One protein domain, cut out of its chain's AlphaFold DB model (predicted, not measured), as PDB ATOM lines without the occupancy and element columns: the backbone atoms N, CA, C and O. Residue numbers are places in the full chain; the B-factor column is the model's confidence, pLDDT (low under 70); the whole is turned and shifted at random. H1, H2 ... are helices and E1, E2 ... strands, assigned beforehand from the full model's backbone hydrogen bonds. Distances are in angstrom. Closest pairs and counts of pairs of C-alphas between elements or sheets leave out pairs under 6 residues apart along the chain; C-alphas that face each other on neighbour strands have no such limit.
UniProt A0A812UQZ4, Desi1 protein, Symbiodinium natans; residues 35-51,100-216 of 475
ATOM      1  N   CYS A  35      40.043   7.960  -3.754       61.78
ATOM      2  CA  CYS A  35      39.919   6.528  -3.493       61.78
ATOM      3  C   CYS A  35      38.562   5.956  -3.948       61.78
ATOM      4  O   CYS A  35      38.487   4.825  -4.431       61.78
ATOM      5  N   ASP A  36      37.480   6.739  -3.834       64.69
ATOM      6  CA  ASP A  36      36.145   6.344  -4.289       64.69
ATOM      7  C   ASP A  36      36.108   6.277  -5.825       64.69
ATOM      8  O   ASP A  36      35.570   5.323  -6.394       64.69
ATOM      9  N   LEU A  37      36.719   7.259  -6.499       66.44
ATOM     10  CA  LEU A  37      36.848   7.297  -7.958       66.44
ATOM     11  C   LEU A  37      37.731   6.160  -8.483       66.44
ATOM     12  O   LEU A  37      37.406   5.562  -9.503       66.44
ATOM     13  N   GLU A  38      38.812   5.818  -7.785       70.06
ATOM     14  CA  GLU A  38      39.697   4.697  -8.130       70.06
ATOM     15  C   GLU A  38      39.018   3.354  -7.973       70.06
ATOM     16  O   GLU A  38      39.083   2.525  -8.879       70.06
ATOM     17  N   ALA A  39      38.350   3.134  -6.840       71.12
ATOM     18  CA  ALA A  39      37.633   1.895  -6.590       71.12
ATOM     19  C   ALA A  39      36.544   1.674  -7.647       71.12
ATOM     20  O   ALA A  39      36.372   0.557  -8.140       71.12
ATOM     21  N   GLN A  40      35.844   2.744  -8.032       68.12
ATOM     22  CA  GLN A  40      34.868   2.708  -9.115       68.12
ATOM     23  C   GLN A  40      35.536   2.462 -10.464       68.12
ATOM     24  O   GLN A  40      35.132   1.549 -11.169       68.12
ATOM     25  N   PHE A  41      36.577   3.206 -10.827       75.75
ATOM     26  CA  PHE A  41      37.251   3.013 -12.107       75.75
ATOM     27  C   PHE A  41      37.822   1.594 -12.234       75.75
ATOM     28  O   PHE A  41      37.537   0.901 -13.203       75.75
ATOM     29  N   ALA A  42      38.543   1.106 -11.225       77.56
ATOM     30  CA  ALA A  42      39.171  -0.214 -11.224       77.56
ATOM     31  C   ALA A  42      38.171  -1.381 -11.232       77.56
ATOM     32  O   ALA A  42      38.519  -2.483 -11.653       77.56
ATOM     33  N   GLN A  43      36.940  -1.171 -10.758       76.38
ATOM     34  CA  GLN A  43      35.903  -2.202 -10.795       76.38
ATOM     35  C   GLN A  43      35.414  -2.498 -12.221       76.38
ATOM     36  O   GLN A  43      34.965  -3.617 -12.478       76.38
ATOM     37  N   TYR A  44      35.460  -1.511 -13.114       73.62
ATOM     38  CA  TYR A  44      34.828  -1.591 -14.433       73.62
ATOM     39  C   TYR A  44      35.792  -1.372 -15.594       73.62
ATOM     40  O   TYR A  44      35.471  -1.780 -16.703       73.62
ATOM     41  N   ALA A  45      36.954  -0.766 -15.350       77.12
ATOM     42  CA  ALA A  45      38.028  -0.712 -16.324       77.12
ATOM     43  C   ALA A  45      38.533  -2.133 -16.580       77.12
ATOM     44  O   ALA A  45      38.803  -2.893 -15.641       77.12
ATOM     45  N   GLY A  46      38.650  -2.493 -17.855       71.75
ATOM     46  CA  GLY A  46      39.154  -3.790 -18.270       71.75
ATOM     47  C   GLY A  46      40.607  -4.036 -17.847       71.75
ATOM     48  O   GLY A  46      41.261  -3.259 -17.144       71.75
ATOM     49  N   SER A  47      41.185  -5.140 -18.323       75.06
ATOM     50  CA  SER A  47      42.608  -5.447 -18.097       75.06
ATOM     51  C   SER A  47      43.568  -4.428 -18.732       75.06
ATOM     52  O   SER A  47      44.757  -4.422 -18.405       75.06
ATOM     53  N   ASP A  48      43.058  -3.566 -19.613       79.31
ATOM     54  CA  ASP A  48      43.742  -2.447 -20.262       79.31
ATOM     55  C   ASP A  48      43.784  -1.167 -19.402       79.31
ATOM     56  O   ASP A  48      44.421  -0.193 -19.811       79.31
ATOM     57  N   LYS A  49      43.166  -1.184 -18.207       81.19
ATOM     58  CA  LYS A  49      43.045  -0.038 -17.286       81.19
ATOM     59  C   LYS A  49      42.420   1.198 -17.944       81.19
ATOM     60  O   LYS A  49      42.778   2.325 -17.607       81.19
ATOM     61  N   GLN A  50      41.515   0.983 -18.891       84.81
ATOM     62  CA  GLN A  50      40.758   2.024 -19.577       84.81
ATOM     63  C   GLN A  50      39.275   1.644 -19.582       84.81
ATOM     64  O   GLN A  50      38.944   0.472 -19.435       84.81
ATOM     65  N   LEU A  51      38.397   2.636 -19.730       84.94
ATOM     66  CA  LEU A  51      36.954   2.434 -19.868       84.94
ATOM     67  C   LEU A  51      36.531   2.641 -21.321       84.94
ATOM     68  O   LEU A  51      36.814   3.686 -21.906       84.94
ATOM     69  N   TYR A 100      42.093   6.795 -16.706       77.38
ATOM     70  CA  TYR A 100      41.756   7.145 -15.324       77.38
ATOM     71  C   TYR A 100      41.779   8.665 -15.110       77.38
ATOM     72  O   TYR A 100      40.898   9.224 -14.465       77.38
ATOM     73  N   GLU A 101      42.740   9.350 -15.722       73.50
ATOM     74  CA  GLU A 101      42.876  10.800 -15.675       73.50
ATOM     75  C   GLU A 101      41.679  11.507 -16.333       73.50
ATOM     76  O   GLU A 101      41.132  12.451 -15.765       73.50
ATOM     77  N   GLU A 102      41.221  11.032 -17.494       75.12
ATOM     78  CA  GLU A 102      40.012  11.539 -18.163       75.12
ATOM     79  C   GLU A 102      38.735  11.262 -17.367       75.12
ATOM     80  O   GLU A 102      37.854  12.122 -17.277       75.12
ATOM     81  N   PHE A 103      38.654  10.093 -16.732       76.75
ATOM     82  CA  PHE A 103      37.558   9.746 -15.838       76.75
ATOM     83  C   PHE A 103      37.514  10.685 -14.629       76.75
ATOM     84  O   PHE A 103      36.481  11.299 -14.367       76.75
ATOM     85  N   VAL A 104      38.637  10.871 -13.930       70.62
ATOM     86  CA  VAL A 104      38.755  11.778 -12.780       70.62
ATOM     87  C   VAL A 104      38.426  13.216 -13.179       70.62
ATOM     88  O   VAL A 104      37.636  13.872 -12.504       70.62
ATOM     89  N   ALA A 105      38.948  13.691 -14.311       67.56
ATOM     90  CA  ALA A 105      38.640  15.011 -14.855       67.56
ATOM     91  C   ALA A 105      37.138  15.228 -15.087       67.56
ATOM     92  O   ALA A 105      36.586  16.278 -14.743       67.56
ATOM     93  N   ALA A 106      36.461  14.232 -15.657       68.44
ATOM     94  CA  ALA A 106      35.030  14.298 -15.907       68.44
ATOM     95  C   ALA A 106      34.199  14.186 -14.619       68.44
ATOM     96  O   ALA A 106      33.227  14.926 -14.464       68.44
ATOM     97  N   MET A 107      34.599  13.324 -13.682       65.69
ATOM     98  CA  MET A 107      33.891  13.094 -12.420       65.69
ATOM     99  C   MET A 107      34.038  14.262 -11.435       65.69
ATOM    100  O   MET A 107      33.075  14.631 -10.764       65.69
ATOM    101  N   LEU A 108      35.206  14.908 -11.398       58.56
ATOM    102  CA  LEU A 108      35.464  16.099 -10.578       58.56
ATOM    103  C   LEU A 108      34.812  17.373 -11.141       58.56
ATOM    104  O   LEU A 108      34.656  18.363 -10.423       58.56
ATOM    105  N   GLY A 109      34.376  17.337 -12.404       52.88
ATOM    106  CA  GLY A 109      33.556  18.370 -13.032       52.88
ATOM    107  C   GLY A 109      32.083  18.362 -12.611       52.88
ATOM    108  O   GLY A 109      31.368  19.282 -12.996       52.88
ATOM    109  N   GLY A 110      31.633  17.369 -11.832       45.72
ATOM    110  CA  GLY A 110      30.243  17.235 -11.395       45.72
ATOM    111  C   GLY A 110      29.263  16.972 -12.548       45.72
ATOM    112  O   GLY A 110      29.456  17.369 -13.695       45.72
ATOM    113  N   HIS A 111      28.174  16.273 -12.246       39.03
ATOM    114  CA  HIS A 111      27.073  16.051 -13.190       39.03
ATOM    115  C   HIS A 111      26.016  17.164 -13.148       39.03
ATOM    116  O   HIS A 111      24.989  17.074 -13.818       39.03
ATOM    117  N   GLU A 112      26.242  18.183 -12.322       40.38
ATOM    118  CA  GLU A 112      25.293  19.258 -12.107       40.38
ATOM    119  C   GLU A 112      25.530  20.361 -13.139       40.38
ATOM    120  O   GLU A 112      26.635  20.888 -13.258       40.38
ATOM    121  N   ASP A 113      24.456  20.809 -13.789       39.47
ATOM    122  CA  ASP A 113      24.368  22.100 -14.488       39.47
ATOM    123  C   ASP A 113      24.552  23.306 -13.524       39.47
ATOM    124  O   ASP A 113      24.114  24.429 -13.786       39.47
ATOM    125  N   ALA A 114      25.209  23.097 -12.379       42.84
ATOM    126  CA  ALA A 114      25.735  24.129 -11.517       42.84
ATOM    127  C   ALA A 114      26.884  24.812 -12.269       42.84
ATOM    128  O   ALA A 114      28.035  24.387 -12.232       42.84
ATOM    129  N   SER A 115      26.528  25.888 -12.972       50.06
ATOM    130  CA  SER A 115      27.351  26.767 -13.817       50.06
ATOM    131  C   SER A 115      28.836  26.959 -13.435       50.06
ATOM    132  O   SER A 115      29.615  27.313 -14.316       50.06
ATOM    133  N   HIS A 116      29.245  26.780 -12.174       52.81
ATOM    134  CA  HIS A 116      30.615  27.009 -11.703       52.81
ATOM    135  C   HIS A 116      31.580  25.821 -11.876       52.81
ATOM    136  O   HIS A 116      32.787  26.030 -11.866       52.81
ATOM    137  N   LEU A 117      31.114  24.579 -12.049       54.56
ATOM    138  CA  LEU A 117      32.029  23.464 -12.370       54.56
ATOM    139  C   LEU A 117      32.224  23.297 -13.881       54.56
ATOM    140  O   LEU A 117      33.235  22.756 -14.326       54.56
ATOM    141  N   THR A 118      31.312  23.843 -14.687       60.75
ATOM    142  CA  THR A 118      31.383  23.806 -16.151       60.75
ATOM    143  C   THR A 118      32.614  24.529 -16.695       60.75
ATOM    144  O   THR A 118      33.275  24.018 -17.602       60.75
ATOM    145  N   GLN A 119      32.957  25.707 -16.159       66.19
ATOM    146  CA  GLN A 119      34.158  26.429 -16.586       66.19
ATOM    147  C   GLN A 119      35.431  25.760 -16.061       66.19
ATOM    148  O   GLN A 119      36.367  25.610 -16.843       66.19
ATOM    149  N   LEU A 120      35.442  25.255 -14.819       65.44
ATOM    150  CA  LEU A 120      36.544  24.429 -14.308       65.44
ATOM    151  C   LEU A 120      36.819  23.252 -15.248       65.44
ATOM    152  O   LEU A 120      37.949  23.058 -15.685       65.44
ATOM    153  N   ARG A 121      35.771  22.514 -15.624       64.12
ATOM    154  CA  ARG A 121      35.858  21.394 -16.563       64.12
ATOM    155  C   ARG A 121      36.364  21.844 -17.928       64.12
ATOM    156  O   ARG A 121      37.204  21.182 -18.519       64.12
ATOM    157  N   LYS A 122      35.885  22.975 -18.444       69.69
ATOM    158  CA  LYS A 122      36.344  23.520 -19.729       69.69
ATOM    159  C   LYS A 122      37.829  23.893 -19.694       69.69
ATOM    160  O   LYS A 122      38.535  23.619 -20.661       69.69
ATOM    161  N   GLU A 123      38.297  24.507 -18.614       72.38
ATOM    162  CA  GLU A 123      39.702  24.873 -18.409       72.38
ATOM    163  C   GLU A 123      40.581  23.634 -18.236       72.38
ATOM    164  O   GLU A 123      41.623  23.537 -18.886       72.38
ATOM    165  N   LEU A 124      40.127  22.663 -17.439       67.38
ATOM    166  CA  LEU A 124      40.770  21.365 -17.270       67.38
ATOM    167  C   LEU A 124      40.888  20.654 -18.625       67.38
ATOM    168  O   LEU A 124      41.993  20.321 -19.037       67.38
ATOM    169  N   ASN A 125      39.794  20.551 -19.383       66.94
ATOM    170  CA  ASN A 125      39.773  19.959 -20.722       66.94
ATOM    171  C   ASN A 125      40.690  20.704 -21.702       66.94
ATOM    172  O   ASN A 125      41.374  20.082 -22.512       66.94
ATOM    173  N   ALA A 126      40.727  22.039 -21.652       73.69
ATOM    174  CA  ALA A 126      41.610  22.835 -22.500       73.69
ATOM    175  C   ALA A 126      43.089  22.610 -22.150       73.69
ATOM    176  O   ALA A 126      43.911  22.476 -23.058       73.69
ATOM    177  N   LYS A 127      43.433  22.529 -20.856       70.88
ATOM    178  CA  LYS A 127      44.790  22.178 -20.420       70.88
ATOM    179  C   LYS A 127      45.140  20.742 -20.806       70.88
ATOM    180  O   LYS A 127      46.218  20.539 -21.348       70.88
ATOM    181  N   MET A 128      44.226  19.789 -20.630       65.88
ATOM    182  CA  MET A 128      44.419  18.391 -21.025       65.88
ATOM    183  C   MET A 128      44.640  18.244 -22.526       65.88
ATOM    184  O   MET A 128      45.554  17.547 -22.939       65.88
ATOM    185  N   LYS A 129      43.879  18.958 -23.360       69.19
ATOM    186  CA  LYS A 129      44.078  18.935 -24.814       69.19
ATOM    187  C   LYS A 129      45.466  19.442 -25.230       69.19
ATOM    188  O   LYS A 129      45.989  19.015 -26.256       69.19
ATOM    189  N   ASN A 130      46.039  20.366 -24.461       73.19
ATOM    190  CA  ASN A 130      47.342  20.959 -24.751       73.19
ATOM    191  C   ASN A 130      48.514  20.177 -24.126       73.19
ATOM    192  O   ASN A 130      49.589  20.143 -24.717       73.19
ATOM    193  N   ASP A 131      48.323  19.564 -22.956       71.50
ATOM    194  CA  ASP A 131      49.316  18.748 -22.244       71.50
ATOM    195  C   ASP A 131      48.616  17.617 -21.458       71.50
ATOM    196  O   ASP A 131      48.394  17.744 -20.248       71.50
ATOM    197  N   PRO A 132      48.267  16.494 -22.120       65.81
ATOM    198  CA  PRO A 132      47.597  15.363 -21.470       65.81
ATOM    199  C   PRO A 132      48.413  14.777 -20.310       65.81
ATOM    200  O   PRO A 132      47.867  14.349 -19.294       65.81
ATOM    201  N   ALA A 133      49.745  14.832 -20.414       72.69
ATOM    202  CA  ALA A 133      50.655  14.345 -19.384       72.69
ATOM    203  C   ALA A 133      50.645  15.216 -18.113       72.69
ATOM    204  O   ALA A 133      51.147  14.786 -17.073       72.69
ATOM    205  N   HIS A 134      50.098  16.435 -18.164       71.94
ATOM    206  CA  HIS A 134      50.008  17.315 -17.002       71.94
ATOM    207  C   HIS A 134      49.124  16.726 -15.904       71.94
ATOM    208  O   HIS A 134      49.550  16.675 -14.753       71.94
ATOM    209  N   LEU A 135      47.926  16.246 -16.260       68.88
ATOM    210  CA  LEU A 135      46.991  15.687 -15.285       68.88
ATOM    211  C   LEU A 135      47.530  14.385 -14.692       68.88
ATOM    212  O   LEU A 135      47.484  14.201 -13.483       68.88
ATOM    213  N   GLN A 136      48.150  13.546 -15.519       72.94
ATOM    214  CA  GLN A 136      48.816  12.336 -15.049       72.94
ATOM    215  C   GLN A 136      49.934  12.647 -14.047       72.94
ATOM    216  O   GLN A 136      50.019  12.015 -12.997       72.94
ATOM    217  N   ARG A 137      50.781  13.652 -14.316       78.50
ATOM    218  CA  ARG A 137      51.807  14.087 -13.352       78.50
ATOM    219  C   ARG A 137      51.192  14.597 -12.048       78.50
ATOM    220  O   ARG A 137      51.729  14.275 -10.995       78.50
ATOM    221  N   LEU A 138      50.090  15.346 -12.115       73.50
ATOM    222  CA  LEU A 138      49.385  15.861 -10.937       73.50
ATOM    223  C   LEU A 138      48.777  14.744 -10.092       73.50
ATOM    224  O   LEU A 138      49.031  14.686  -8.896       73.50
ATOM    225  N   VAL A 139      48.028  13.836 -10.715       75.19
ATOM    226  CA  VAL A 139      47.433  12.677 -10.042       75.19
ATOM    227  C   VAL A 139      48.531  11.823  -9.410       75.19
ATOM    228  O   VAL A 139      48.440  11.480  -8.236       75.19
ATOM    229  N   ASN A 140      49.620  11.557 -10.133       79.94
ATOM    230  CA  ASN A 140      50.762  10.811  -9.598       79.94
ATOM    231  C   ASN A 140      51.473  11.538  -8.450       79.94
ATOM    232  O   ASN A 140      52.059  10.890  -7.586       79.94
ATOM    233  N   GLN A 141      51.487  12.870  -8.460       77.81
ATOM    234  CA  GLN A 141      52.050  13.669  -7.378       77.81
ATOM    235  C   GLN A 141      51.134  13.648  -6.152       77.81
ATOM    236  O   GLN A 141      51.625  13.444  -5.048       77.81
ATOM    237  N   PHE A 142      49.817  13.749  -6.350       80.50
ATOM    238  CA  PHE A 142      48.824  13.593  -5.291       80.50
ATOM    239  C   PHE A 142      48.970  12.234  -4.595       80.50
ATOM    240  O   PHE A 142      49.104  12.192  -3.384       80.50
ATOM    241  N   HIS A 143      49.099  11.141  -5.353       82.50
ATOM    242  CA  HIS A 143      49.364   9.799  -4.808       82.50
ATOM    243  C   HIS A 143      50.663   9.689  -4.000       82.50
ATOM    244  O   HIS A 143      50.804   8.825  -3.142       82.50
ATOM    245  N   GLN A 144      51.675  10.500  -4.312       81.25
ATOM    246  CA  GLN A 144      52.913  10.506  -3.530       81.25
ATOM    247  C   GLN A 144      52.737  11.236  -2.198       81.25
ATOM    248  O   GLN A 144      53.502  10.966  -1.263       81.25
ATOM    249  N   TRP A 145      51.782  12.163  -2.142       82.56
ATOM    250  CA  TRP A 145      51.443  12.971  -0.978       82.56
ATOM    251  C   TRP A 145      50.430  12.263  -0.078       82.56
ATOM    252  O   TRP A 145      50.667  12.218   1.118       82.56
ATOM    253  N   ASP A 146      49.392  11.651  -0.642       83.38
ATOM    254  CA  ASP A 146      48.420  10.796   0.050       83.38
ATOM    255  C   ASP A 146      49.064   9.438   0.385       83.38
ATOM    256  O   ASP A 146      49.153   8.531  -0.447       83.38
ATOM    257  N   LYS A 147      49.614   9.309   1.599       83.12
ATOM    258  CA  LYS A 147      50.396   8.125   1.995       83.12
ATOM    259  C   LYS A 147      49.514   6.948   2.353       83.12
ATOM    260  O   LYS A 147      49.923   5.800   2.158       83.12
ATOM    261  N   ASN A 148      48.363   7.228   2.952       80.75
ATOM    262  CA  ASN A 148      47.462   6.202   3.449       80.75
ATOM    263  C   ASN A 148      46.429   5.765   2.385       80.75
ATOM    264  O   ASN A 148      45.801   4.716   2.564       80.75
ATOM    265  N   GLY A 149      46.318   6.503   1.275       76.19
ATOM    266  CA  GLY A 149      45.413   6.239   0.160       76.19
ATOM    267  C   GLY A 149      43.953   6.571   0.474       76.19
ATOM    268  O   GLY A 149      43.058   5.944  -0.099       76.19
ATOM    269  N   ASP A 150      43.688   7.469   1.427       74.62
ATOM    270  CA  ASP A 150      42.335   7.851   1.847       74.62
ATOM    271  C   ASP A 150      41.714   8.949   0.967       74.62
ATOM    272  O   ASP A 150      40.542   9.301   1.145       74.62
ATOM    273  N   GLY A 151      42.463   9.424  -0.032       70.81
ATOM    274  CA  GLY A 151      42.041  10.438  -0.984       70.81
ATOM    275  C   GLY A 151      42.177  11.866  -0.470       70.81
ATOM    276  O   GLY A 151      41.708  12.780  -1.155       70.81
ATOM    277  N   TYR A 152      42.804  12.061   0.690       81.38
ATOM    278  CA  TYR A 152      43.147  13.356   1.248       81.38
ATOM    279  C   TYR A 152      44.651  13.485   1.448       81.38
ATOM    280  O   TYR A 152      45.376  12.521   1.648       81.38
ATOM    281  N   ILE A 153      45.116  14.726   1.436       83.75
ATOM    282  CA  ILE A 153      46.454  15.076   1.880       83.75
ATOM    283  C   ILE A 153      46.317  15.809   3.203       83.75
ATOM    284  O   ILE A 153      45.611  16.811   3.302       83.75
ATOM    285  N   THR A 154      47.020  15.339   4.223       88.19
ATOM    286  CA  THR A 154      47.110  16.004   5.526       88.19
ATOM    287  C   THR A 154      48.463  16.692   5.721       88.19
ATOM    288  O   THR A 154      49.450  16.406   5.038       88.19
ATOM    289  N   LYS A 155      48.546  17.600   6.705       85.00
ATOM    290  CA  LYS A 155      49.823  18.227   7.094       85.00
ATOM    291  C   LYS A 155      50.872  17.198   7.523       85.00
ATOM    292  O   LYS A 155      52.052  17.381   7.232       85.00
ATOM    293  N   ASP A 156      50.438  16.134   8.193       87.06
ATOM    294  CA  ASP A 156      51.320  15.066   8.656       87.06
ATOM    295  C   ASP A 156      51.885  14.275   7.468       87.06
ATOM    296  O   ASP A 156      53.092  14.056   7.394       87.06
ATOM    297  N   GLU A 157      51.059  13.947   6.474       88.19
ATOM    298  CA  GLU A 157      51.505  13.235   5.269       88.19
ATOM    299  C   GLU A 157      52.445  14.066   4.393       88.19
ATOM    300  O   GLU A 157      53.449  13.557   3.883       88.19
ATOM    301  N   LEU A 158      52.188  15.373   4.275       82.00
ATOM    302  CA  LEU A 158      53.134  16.291   3.642       82.00
ATOM    303  C   LEU A 158      54.472  16.313   4.384       82.00
ATOM    304  O   LEU A 158      55.534  16.271   3.758       82.00
ATOM    305  N   GLN A 159      54.441  16.352   5.717       82.81
ATOM    306  CA  GLN A 159      55.648  16.336   6.533       82.81
ATOM    307  C   GLN A 159      56.426  15.021   6.364       82.81
ATOM    308  O   GLN A 159      57.652  15.056   6.241       82.81
ATOM    309  N   GLU A 160      55.741  13.879   6.301       85.75
ATOM    310  CA  GLU A 160      56.351  12.579   6.006       85.75
ATOM    311  C   GLU A 160      56.995  12.552   4.617       85.75
ATOM    312  O   GLU A 160      58.122  12.073   4.460       85.75
ATOM    313  N   HIS A 161      56.332  13.112   3.603       82.38
ATOM    314  CA  HIS A 161      56.906  13.203   2.266       82.38
ATOM    315  C   HIS A 161      58.170  14.076   2.229       82.38
ATOM    316  O   HIS A 161      59.164  13.695   1.603       82.38
ATOM    317  N   LEU A 162      58.176  15.210   2.933       79.69
ATOM    318  CA  LEU A 162      59.351  16.078   3.038       79.69
ATOM    319  C   LEU A 162      60.526  15.381   3.733       79.69
ATOM    320  O   LEU A 162      61.669  15.533   3.298       79.69
ATOM    321  N   VAL A 163      60.256  14.583   4.771       82.94
ATOM    322  CA  VAL A 163      61.279  13.757   5.431       82.94
ATOM    323  C   VAL A 163      61.854  12.734   4.452       82.94
ATOM    324  O   VAL A 163      63.073  12.626   4.347       82.94
ATOM    325  N   GLN A 164      61.014  12.055   3.667       82.56
ATOM    326  CA  GLN A 164      61.478  11.106   2.647       82.56
ATOM    327  C   GLN A 164      62.364  11.774   1.588       82.56
ATOM    328  O   GLN A 164      63.410  11.233   1.235       82.56
ATOM    329  N   LEU A 165      61.992  12.965   1.104       78.62
ATOM    330  CA  LEU A 165      62.831  13.729   0.171       78.62
ATOM    331  C   LEU A 165      64.187  14.076   0.795       78.62
ATOM    332  O   LEU A 165      65.218  13.992   0.129       78.62
ATOM    333  N   GLN A 166      64.195  14.427   2.081       78.12
ATOM    334  CA  GLN A 166      65.418  14.733   2.809       78.12
ATOM    335  C   GLN A 166      66.311  13.507   3.021       78.12
ATOM    336  O   GLN A 166      67.528  13.635   2.921       78.12
ATOM    337  N   GLU A 167      65.730  12.335   3.281       79.81
ATOM    338  CA  GLU A 167      66.449  11.061   3.384       79.81
ATOM    339  C   GLU A 167      67.047  10.629   2.041       79.81
ATOM    340  O   GLU A 167      68.200  10.201   1.992       79.81
ATOM    341  N   MET A 168      66.307  10.798   0.941       74.12
ATOM    342  CA  MET A 168      66.795  10.508  -0.413       74.12
ATOM    343  C   MET A 168      67.929  11.447  -0.849       74.12
ATOM    344  O   MET A 168      68.814  11.029  -1.591       74.12
ATOM    345  N   ALA A 169      67.924  12.688  -0.356       72.25
ATOM    346  CA  ALA A 169      68.974  13.688  -0.548       72.25
ATOM    347  C   ALA A 169      70.181  13.514   0.407       72.25
ATOM    348  O   ALA A 169      71.093  14.341   0.458       72.25
ATOM    349  N   MET A 170      70.217  12.466   1.239       71.31
ATOM    350  CA  MET A 170      71.392  12.209   2.073       71.31
ATOM    351  C   MET A 170      72.481  11.485   1.281       71.31
ATOM    352  O   MET A 170      72.297  10.365   0.811       71.31
ATOM    353  N   THR A 171      73.675  12.075   1.242       65.94
ATOM    354  CA  THR A 171      74.915  11.398   0.838       65.94
ATOM    355  C   THR A 171      75.907  11.429   2.005       65.94
ATOM    356  O   THR A 171      76.155  12.471   2.607       65.94
ATOM    357  N   ASP A 172      76.424  10.263   2.413       67.69
ATOM    358  CA  ASP A 172      77.319  10.105   3.579       67.69
ATOM    359  C   ASP A 172      76.797  10.743   4.891       67.69
ATOM    360  O   ASP A 172      77.549  11.326   5.681       67.69
ATOM    361  N   GLY A 173      75.484  10.659   5.136       66.94
ATOM    362  CA  GLY A 173      74.845  11.178   6.355       66.94
ATOM    363  C   GLY A 173      74.789  12.708   6.441       66.94
ATOM    364  O   GLY A 173      74.514  13.256   7.512       66.94
ATOM    365  N   LYS A 174      75.054  13.414   5.334       66.06
ATOM    366  CA  LYS A 174      74.872  14.862   5.207       66.06
ATOM    367  C   LYS A 174      74.001  15.159   3.991       66.06
ATOM    368  O   LYS A 174      74.183  14.581   2.929       66.06
ATOM    369  N   VAL A 175      73.063  16.084   4.158       65.44
ATOM    370  CA  VAL A 175      72.326  16.669   3.031       65.44
ATOM    371  C   VAL A 175      73.204  17.768   2.447       65.44
ATOM    372  O   VAL A 175      73.693  18.624   3.199       65.44
ATOM    373  N   ASP A 176      73.429  17.747   1.136       74.50
ATOM    374  CA  ASP A 176      74.163  18.825   0.485       74.50
ATOM    375  C   ASP A 176      73.439  20.170   0.680       74.50
ATOM    376  O   ASP A 176      72.213  20.252   0.784       74.50
ATOM    377  N   LYS A 177      74.199  21.269   0.746       71.62
ATOM    378  CA  LYS A 177      73.615  22.604   0.935       71.62
ATOM    379  C   LYS A 177      72.657  22.983  -0.197       71.62
ATOM    380  O   LYS A 177      71.729  23.748   0.065       71.62
ATOM    381  N   SER A 178      72.888  22.500  -1.421       70.69
ATOM    382  CA  SER A 178      72.001  22.772  -2.555       70.69
ATOM    383  C   SER A 178      70.679  22.008  -2.436       70.69
ATOM    384  O   SER A 178      69.621  22.626  -2.523       70.69
ATOM    385  N   GLU A 179      70.726  20.719  -2.099       74.62
ATOM    386  CA  GLU A 179      69.532  19.885  -1.922       74.62
ATOM    387  C   GLU A 179      68.696  20.316  -0.716       74.62
ATOM    388  O   GLU A 179      67.472  20.389  -0.804       74.62
ATOM    389  N   LYS A 180      69.343  20.719   0.386       75.56
ATOM    390  CA  LYS A 180      68.639  21.273   1.549       75.56
ATOM    391  C   LYS A 180      67.817  22.510   1.182       75.56
ATOM    392  O   LYS A 180      66.686  22.651   1.637       75.56
ATOM    393  N   ARG A 181      68.370  23.394   0.345       74.75
ATOM    394  CA  ARG A 181      67.656  24.581  -0.137       74.75
ATOM    395  C   ARG A 181      66.457  24.196  -1.009       74.75
ATOM    396  O   ARG A 181      65.395  24.776  -0.831       74.75
ATOM    397  N   SER A 182      66.608  23.214  -1.897       75.69
ATOM    398  CA  SER A 182      65.503  22.713  -2.726       75.69
ATOM    399  C   SER A 182      64.379  22.088  -1.896       75.69
ATOM    400  O   SER A 182      63.211  22.299  -2.206       75.69
ATOM    401  N   ILE A 183      64.710  21.378  -0.813       76.69
ATOM    402  CA  ILE A 183      63.720  20.811   0.117       76.69
ATOM    403  C   ILE A 183      62.991  21.914   0.892       76.69
ATOM    404  O   ILE A 183      61.774  21.853   1.032       76.69
ATOM    405  N   ASP A 184      63.700  22.942   1.366       77.62
ATOM    406  CA  ASP A 184      63.072  24.086   2.041       77.62
ATOM    407  C   ASP A 184      62.154  24.886   1.094       77.62
ATOM    408  O   ASP A 184      61.072  25.314   1.497       77.62
ATOM    409  N   GLU A 185      62.552  25.060  -0.170       75.81
ATOM    410  CA  GLU A 185      61.719  25.682  -1.209       75.81
ATOM    411  C   GLU A 185      60.473  24.827  -1.517       75.81
ATOM    412  O   GLU A 185      59.369  25.369  -1.590       75.81
ATOM    413  N   ALA A 186      60.621  23.501  -1.614       72.69
ATOM    414  CA  ALA A 186      59.506  22.571  -1.794       72.69
ATOM    415  C   ALA A 186      58.547  22.579  -0.595       72.69
ATOM    416  O   ALA A 186      57.337  22.639  -0.785       72.69
ATOM    417  N   ARG A 187      59.074  22.599   0.635       80.00
ATOM    418  CA  ARG A 187      58.279  22.709   1.864       80.00
ATOM    419  C   ARG A 187      57.449  23.983   1.881       80.00
ATOM    420  O   ARG A 187      56.249  23.916   2.116       80.00
ATOM    421  N   LYS A 188      58.067  25.131   1.591       79.88
ATOM    422  CA  LYS A 188      57.351  26.411   1.560       79.88
ATOM    423  C   LYS A 188      56.263  26.415   0.486       79.88
ATOM    424  O   LYS A 188      55.153  26.851   0.759       79.88
ATOM    425  N   MET A 189      56.569  25.895  -0.704       73.12
ATOM    426  CA  MET A 189      55.579  25.740  -1.772       73.12
ATOM    427  C   MET A 189      54.417  24.848  -1.323       73.12
ATOM    428  O   MET A 189      53.273  25.198  -1.568       73.12
ATOM    429  N   MET A 190      54.687  23.719  -0.664       74.25
ATOM    430  CA  MET A 190      53.646  22.803  -0.189       74.25
ATOM    431  C   MET A 190      52.793  23.422   0.916       74.25
ATOM    432  O   MET A 190      51.579  23.287   0.871       74.25
ATOM    433  N   GLU A 191      53.394  24.127   1.878       78.50
ATOM    434  CA  GLU A 191      52.657  24.853   2.921       78.50
ATOM    435  C   GLU A 191      51.760  25.945   2.315       78.50
ATOM    436  O   GLU A 191      50.613  26.094   2.732       78.50
ATOM    437  N   GLU A 192      52.253  26.676   1.309       79.06
ATOM    438  CA  GLU A 192      51.471  27.672   0.566       79.06
ATOM    439  C   GLU A 192      50.336  27.023  -0.232       79.06
ATOM    440  O   GLU A 192      49.197  27.466  -0.128       79.06
ATOM    441  N   VAL A 193      50.616  25.950  -0.979       74.62
ATOM    442  CA  VAL A 193      49.593  25.186  -1.708       74.62
ATOM    443  C   VAL A 193      48.542  24.690  -0.734       74.62
ATOM    444  O   VAL A 193      47.373  24.887  -0.996       74.62
ATOM    445  N   PHE A 194      48.929  24.100   0.395       81.00
ATOM    446  CA  PHE A 194      47.981  23.575   1.373       81.00
ATOM    447  C   PHE A 194      47.100  24.681   1.949       81.00
ATOM    448  O   PHE A 194      45.885  24.543   2.002       81.00
ATOM    449  N   ALA A 195      47.706  25.807   2.338       80.00
ATOM    450  CA  ALA A 195      46.973  26.941   2.884       80.00
ATOM    451  C   ALA A 195      46.018  27.572   1.861       80.00
ATOM    452  O   ALA A 195      44.976  28.089   2.254       80.00
ATOM    453  N   GLU A 196      46.364  27.565   0.575       83.69
ATOM    454  CA  GLU A 196      45.543  28.136  -0.496       83.69
ATOM    455  C   GLU A 196      44.572  27.130  -1.131       83.69
ATOM    456  O   GLU A 196      43.583  27.560  -1.719       83.69
ATOM    457  N   ALA A 197      44.848  25.828  -1.027       81.69
ATOM    458  CA  ALA A 197      44.058  24.731  -1.583       81.69
ATOM    459  C   ALA A 197      42.893  24.338  -0.673       81.69
ATOM    460  O   ALA A 197      41.798  24.164  -1.194       81.69
ATOM    461  N   ASP A 198      43.126  24.259   0.643       82.12
ATOM    462  CA  ASP A 198      42.121  23.924   1.664       82.12
ATOM    463  C   ASP A 198      41.057  25.038   1.744       82.12
ATOM    464  O   ASP A 198      41.230  26.075   2.401       82.12
ATOM    465  N   VAL A 199      39.983  24.872   0.975       78.06
ATOM    466  CA  VAL A 199      38.919  25.865   0.796       78.06
ATOM    467  C   VAL A 199      37.777  25.632   1.768       78.06
ATOM    468  O   VAL A 199      37.160  26.605   2.218       78.06
ATOM    469  N   ASP A 200      37.491  24.379   2.111       73.69
ATOM    470  CA  ASP A 200      36.464  24.057   3.100       73.69
ATOM    471  C   ASP A 200      36.966  24.112   4.557       73.69
ATOM    472  O   ASP A 200      36.148  24.108   5.483       73.69
ATOM    473  N   MET A 201      38.278  24.313   4.750       77.38
ATOM    474  CA  MET A 201      38.961  24.437   6.040       77.38
ATOM    475  C   MET A 201      38.837  23.192   6.919       77.38
ATOM    476  O   MET A 201      38.843  23.305   8.155       77.38
ATOM    477  N   ASP A 202      38.708  22.003   6.332       77.81
ATOM    478  CA  ASP A 202      38.673  20.759   7.099       77.81
ATOM    479  C   ASP A 202      40.070  20.334   7.613       77.81
ATOM    480  O   ASP A 202      40.196  19.420   8.442       77.81
ATOM    481  N   GLY A 203      41.119  21.060   7.202       81.62
ATOM    482  CA  GLY A 203      42.505  20.812   7.575       81.62
ATOM    483  C   GLY A 203      43.156  19.689   6.771       81.62
ATOM    484  O   GLY A 203      44.212  19.190   7.182       81.62
ATOM    485  N   ARG A 204      42.530  19.291   5.667       84.88
ATOM    486  CA  ARG A 204      42.974  18.325   4.667       84.88
ATOM    487  C   ARG A 204      42.827  18.970   3.290       84.88
ATOM    488  O   ARG A 204      42.251  20.038   3.153       84.88
ATOM    489  N   VAL A 205      43.425  18.350   2.280       83.12
ATOM    490  CA  VAL A 205      43.295  18.809   0.897       83.12
ATOM    491  C   VAL A 205      42.935  17.634   0.009       83.12
ATOM    492  O   VAL A 205      43.678  16.651  -0.045       83.12
ATOM    493  N   ASP A 206      41.815  17.728  -0.700       80.06
ATOM    494  CA  ASP A 206      41.408  16.709  -1.668       80.06
ATOM    495  C   ASP A 206      41.990  16.969  -3.077       80.06
ATOM    496  O   ASP A 206      42.588  18.011  -3.371       80.06
ATOM    497  N   LEU A 207      41.848  16.003  -3.995       76.62
ATOM    498  CA  LEU A 207      42.367  16.173  -5.359       76.62
ATOM    499  C   LEU A 207      41.711  17.362  -6.083       76.62
ATOM    500  O   LEU A 207      42.361  18.023  -6.897       76.62
ATOM    501  N   TRP A 208      40.434  17.638  -5.821       76.56
ATOM    502  CA  TRP A 208      39.728  18.740  -6.462       76.56
ATOM    503  C   TRP A 208      40.323  20.087  -6.064       76.56
ATOM    504  O   TRP A 208      40.550  20.927  -6.937       76.56
ATOM    505  N   GLU A 209      40.628  20.272  -4.788       79.19
ATOM    506  CA  GLU A 209      41.250  21.475  -4.250       79.19
ATOM    507  C   GLU A 209      42.644  21.711  -4.836       79.19
ATOM    508  O   GLU A 209      42.932  22.807  -5.335       79.19
ATOM    509  N   VAL A 210      43.473  20.661  -4.905       79.38
ATOM    510  CA  VAL A 210      44.778  20.726  -5.583       79.38
ATOM    511  C   VAL A 210      44.605  21.115  -7.049       79.38
ATOM    512  O   VAL A 210      45.301  22.001  -7.551       79.38
ATOM    513  N   MET A 211      43.680  20.478  -7.767       75.56
ATOM    514  CA  MET A 211      43.475  20.776  -9.183       75.56
ATOM    515  C   MET A 211      42.942  22.190  -9.408       75.56
ATOM    516  O   MET A 211      43.409  22.868 -10.321       75.56
ATOM    517  N   ALA A 212      41.988  22.653  -8.602       76.81
ATOM    518  CA  ALA A 212      41.450  24.005  -8.690       76.81
ATOM    519  C   ALA A 212      42.569  25.039  -8.502       76.81
ATOM    520  O   ALA A 212      42.742  25.917  -9.357       76.81
ATOM    521  N   TYR A 213      43.392  24.872  -7.465       81.19
ATOM    522  CA  TYR A 213      44.564  25.708  -7.223       81.19
ATOM    523  C   TYR A 213      45.550  25.681  -8.408       81.19
ATOM    524  O   TYR A 213      45.932  26.728  -8.936       81.19
ATOM    525  N   MET A 214      45.902  24.495  -8.919       75.19
ATOM    526  CA  MET A 214      46.829  24.328 -10.055       75.19
ATOM    527  C   MET A 214      46.269  24.841 -11.392       75.19
ATOM    528  O   MET A 214      47.010  25.199 -12.321       75.19
ATOM    529  N   LEU A 215      44.946  24.920 -11.519       73.88
ATOM    530  CA  LEU A 215      44.284  25.597 -12.630       73.88
ATOM    531  C   LEU A 215      44.388  27.123 -12.542       73.88
ATOM    532  O   LEU A 215      44.096  27.800 -13.526       73.88
ATOM    533  N   GLY A 216      44.936  27.651 -11.447       78.19
ATOM    534  CA  GLY A 216      45.128  29.076 -11.209       78.19
ATOM    535  C   GLY A 216      43.929  29.719 -10.524       78.19
ATOM    536  O   GLY A 216      43.835  30.950 -10.499       78.19
TER     537      GLY A 216
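This is residues 35 to 51 and 100 to 216 of the 475 residues of the protein "Desi1 protein" of Symbiodinium natans (UniProt A0A812UQZ4). What shape do these atoms make? H4 and H7 form a small, loosely filled middle; the helical hairpin of H5 and H6 reaches from it as a long arm toward one end of the longest axis, and H1, H2 and H3 gather toward the other end. The short antiparallel pair E1 and E2 lies at the base of that arm, beside the middle. What is it made of, and how large is it? The printed part has 134 residues, mostly helix, with seven named helices and two named strands in the order H1 H2 H3 H4 E1 H5 H6 E2 H7. It is only just compact, close to loose, with a radius of gyration of the C-alphas of 16.9 A, and spans 54 by 35 by 30 A.

Where do the first helices run? H1 is residues 35 to 44, from C-alpha 35 at (39.919, 6.528, -3.493), and H2 is residues 100 to 108. H3, residues 115 to 130, is 23.5 A long, and H4, residues 132 to 145, is 21.0 A. What follows? E1 is residues 152 to 154, H5 residues 155 to 168, 20.1 A, and H6 residues 177 to 197, 29.7 A. E2 is residues 204 to 206, and H7, residues 207 to 214, ends at C-alpha 214 at (46.829, 24.328, -10.055).

What does H1 meet? H1 touches H2 at a steep tilt of 56 degrees, closest at the C-alphas of Leu 37 and Val 104, 6.9 A. H2 and H3 are a helical hairpin, closest at the C-alphas of Ala 105 and Leu 124, 7.1 A. Which helix is the hub? H4 touches four helices: H2 and H7 only just, with 3 pairs of C-alphas within 8 A each, H3 only at the corner, and H5. The closest C-alphas of H4 and H5 are those of Trp 145 and Leu 158, 5.9 A. How are the arm and strands placed? H5 and H6 are a helical hairpin at a shallow tilt of 18 degrees, closest at the C-alphas of Leu 162 and Arg 187, 6.8 A, and H6 touches H7 with residues 193 to 197 alone, closest at the C-alphas of Ala 197 and Glu 209, 5.1 A. E1 and E2 are antiparallel, with N 153 and O 205 within hydrogen-bond range at 2.8 A. Are the helix backbones complete? Every O i to N i+4 pair is within hydrogen-bond range in H2, H5, H6 and H7, against 5 of 6 in H1, 10 of 12 in H3 and 9 of 10 in H4.

How far does it reach? The two C-alphas farthest apart, those of Asp 113 and Asp 172, are 57.2 A apart. Is anything missing? Residues 52 to 99 are not printed, and C-alphas 51 and 100 are 8.1 A apart across the cut; of the links printed whole, none is long. Where is confidence low? The mean pLDDT of the printed part is 73.6, and residues 105 to 122 and 171 to 175 are among the 33 under 70.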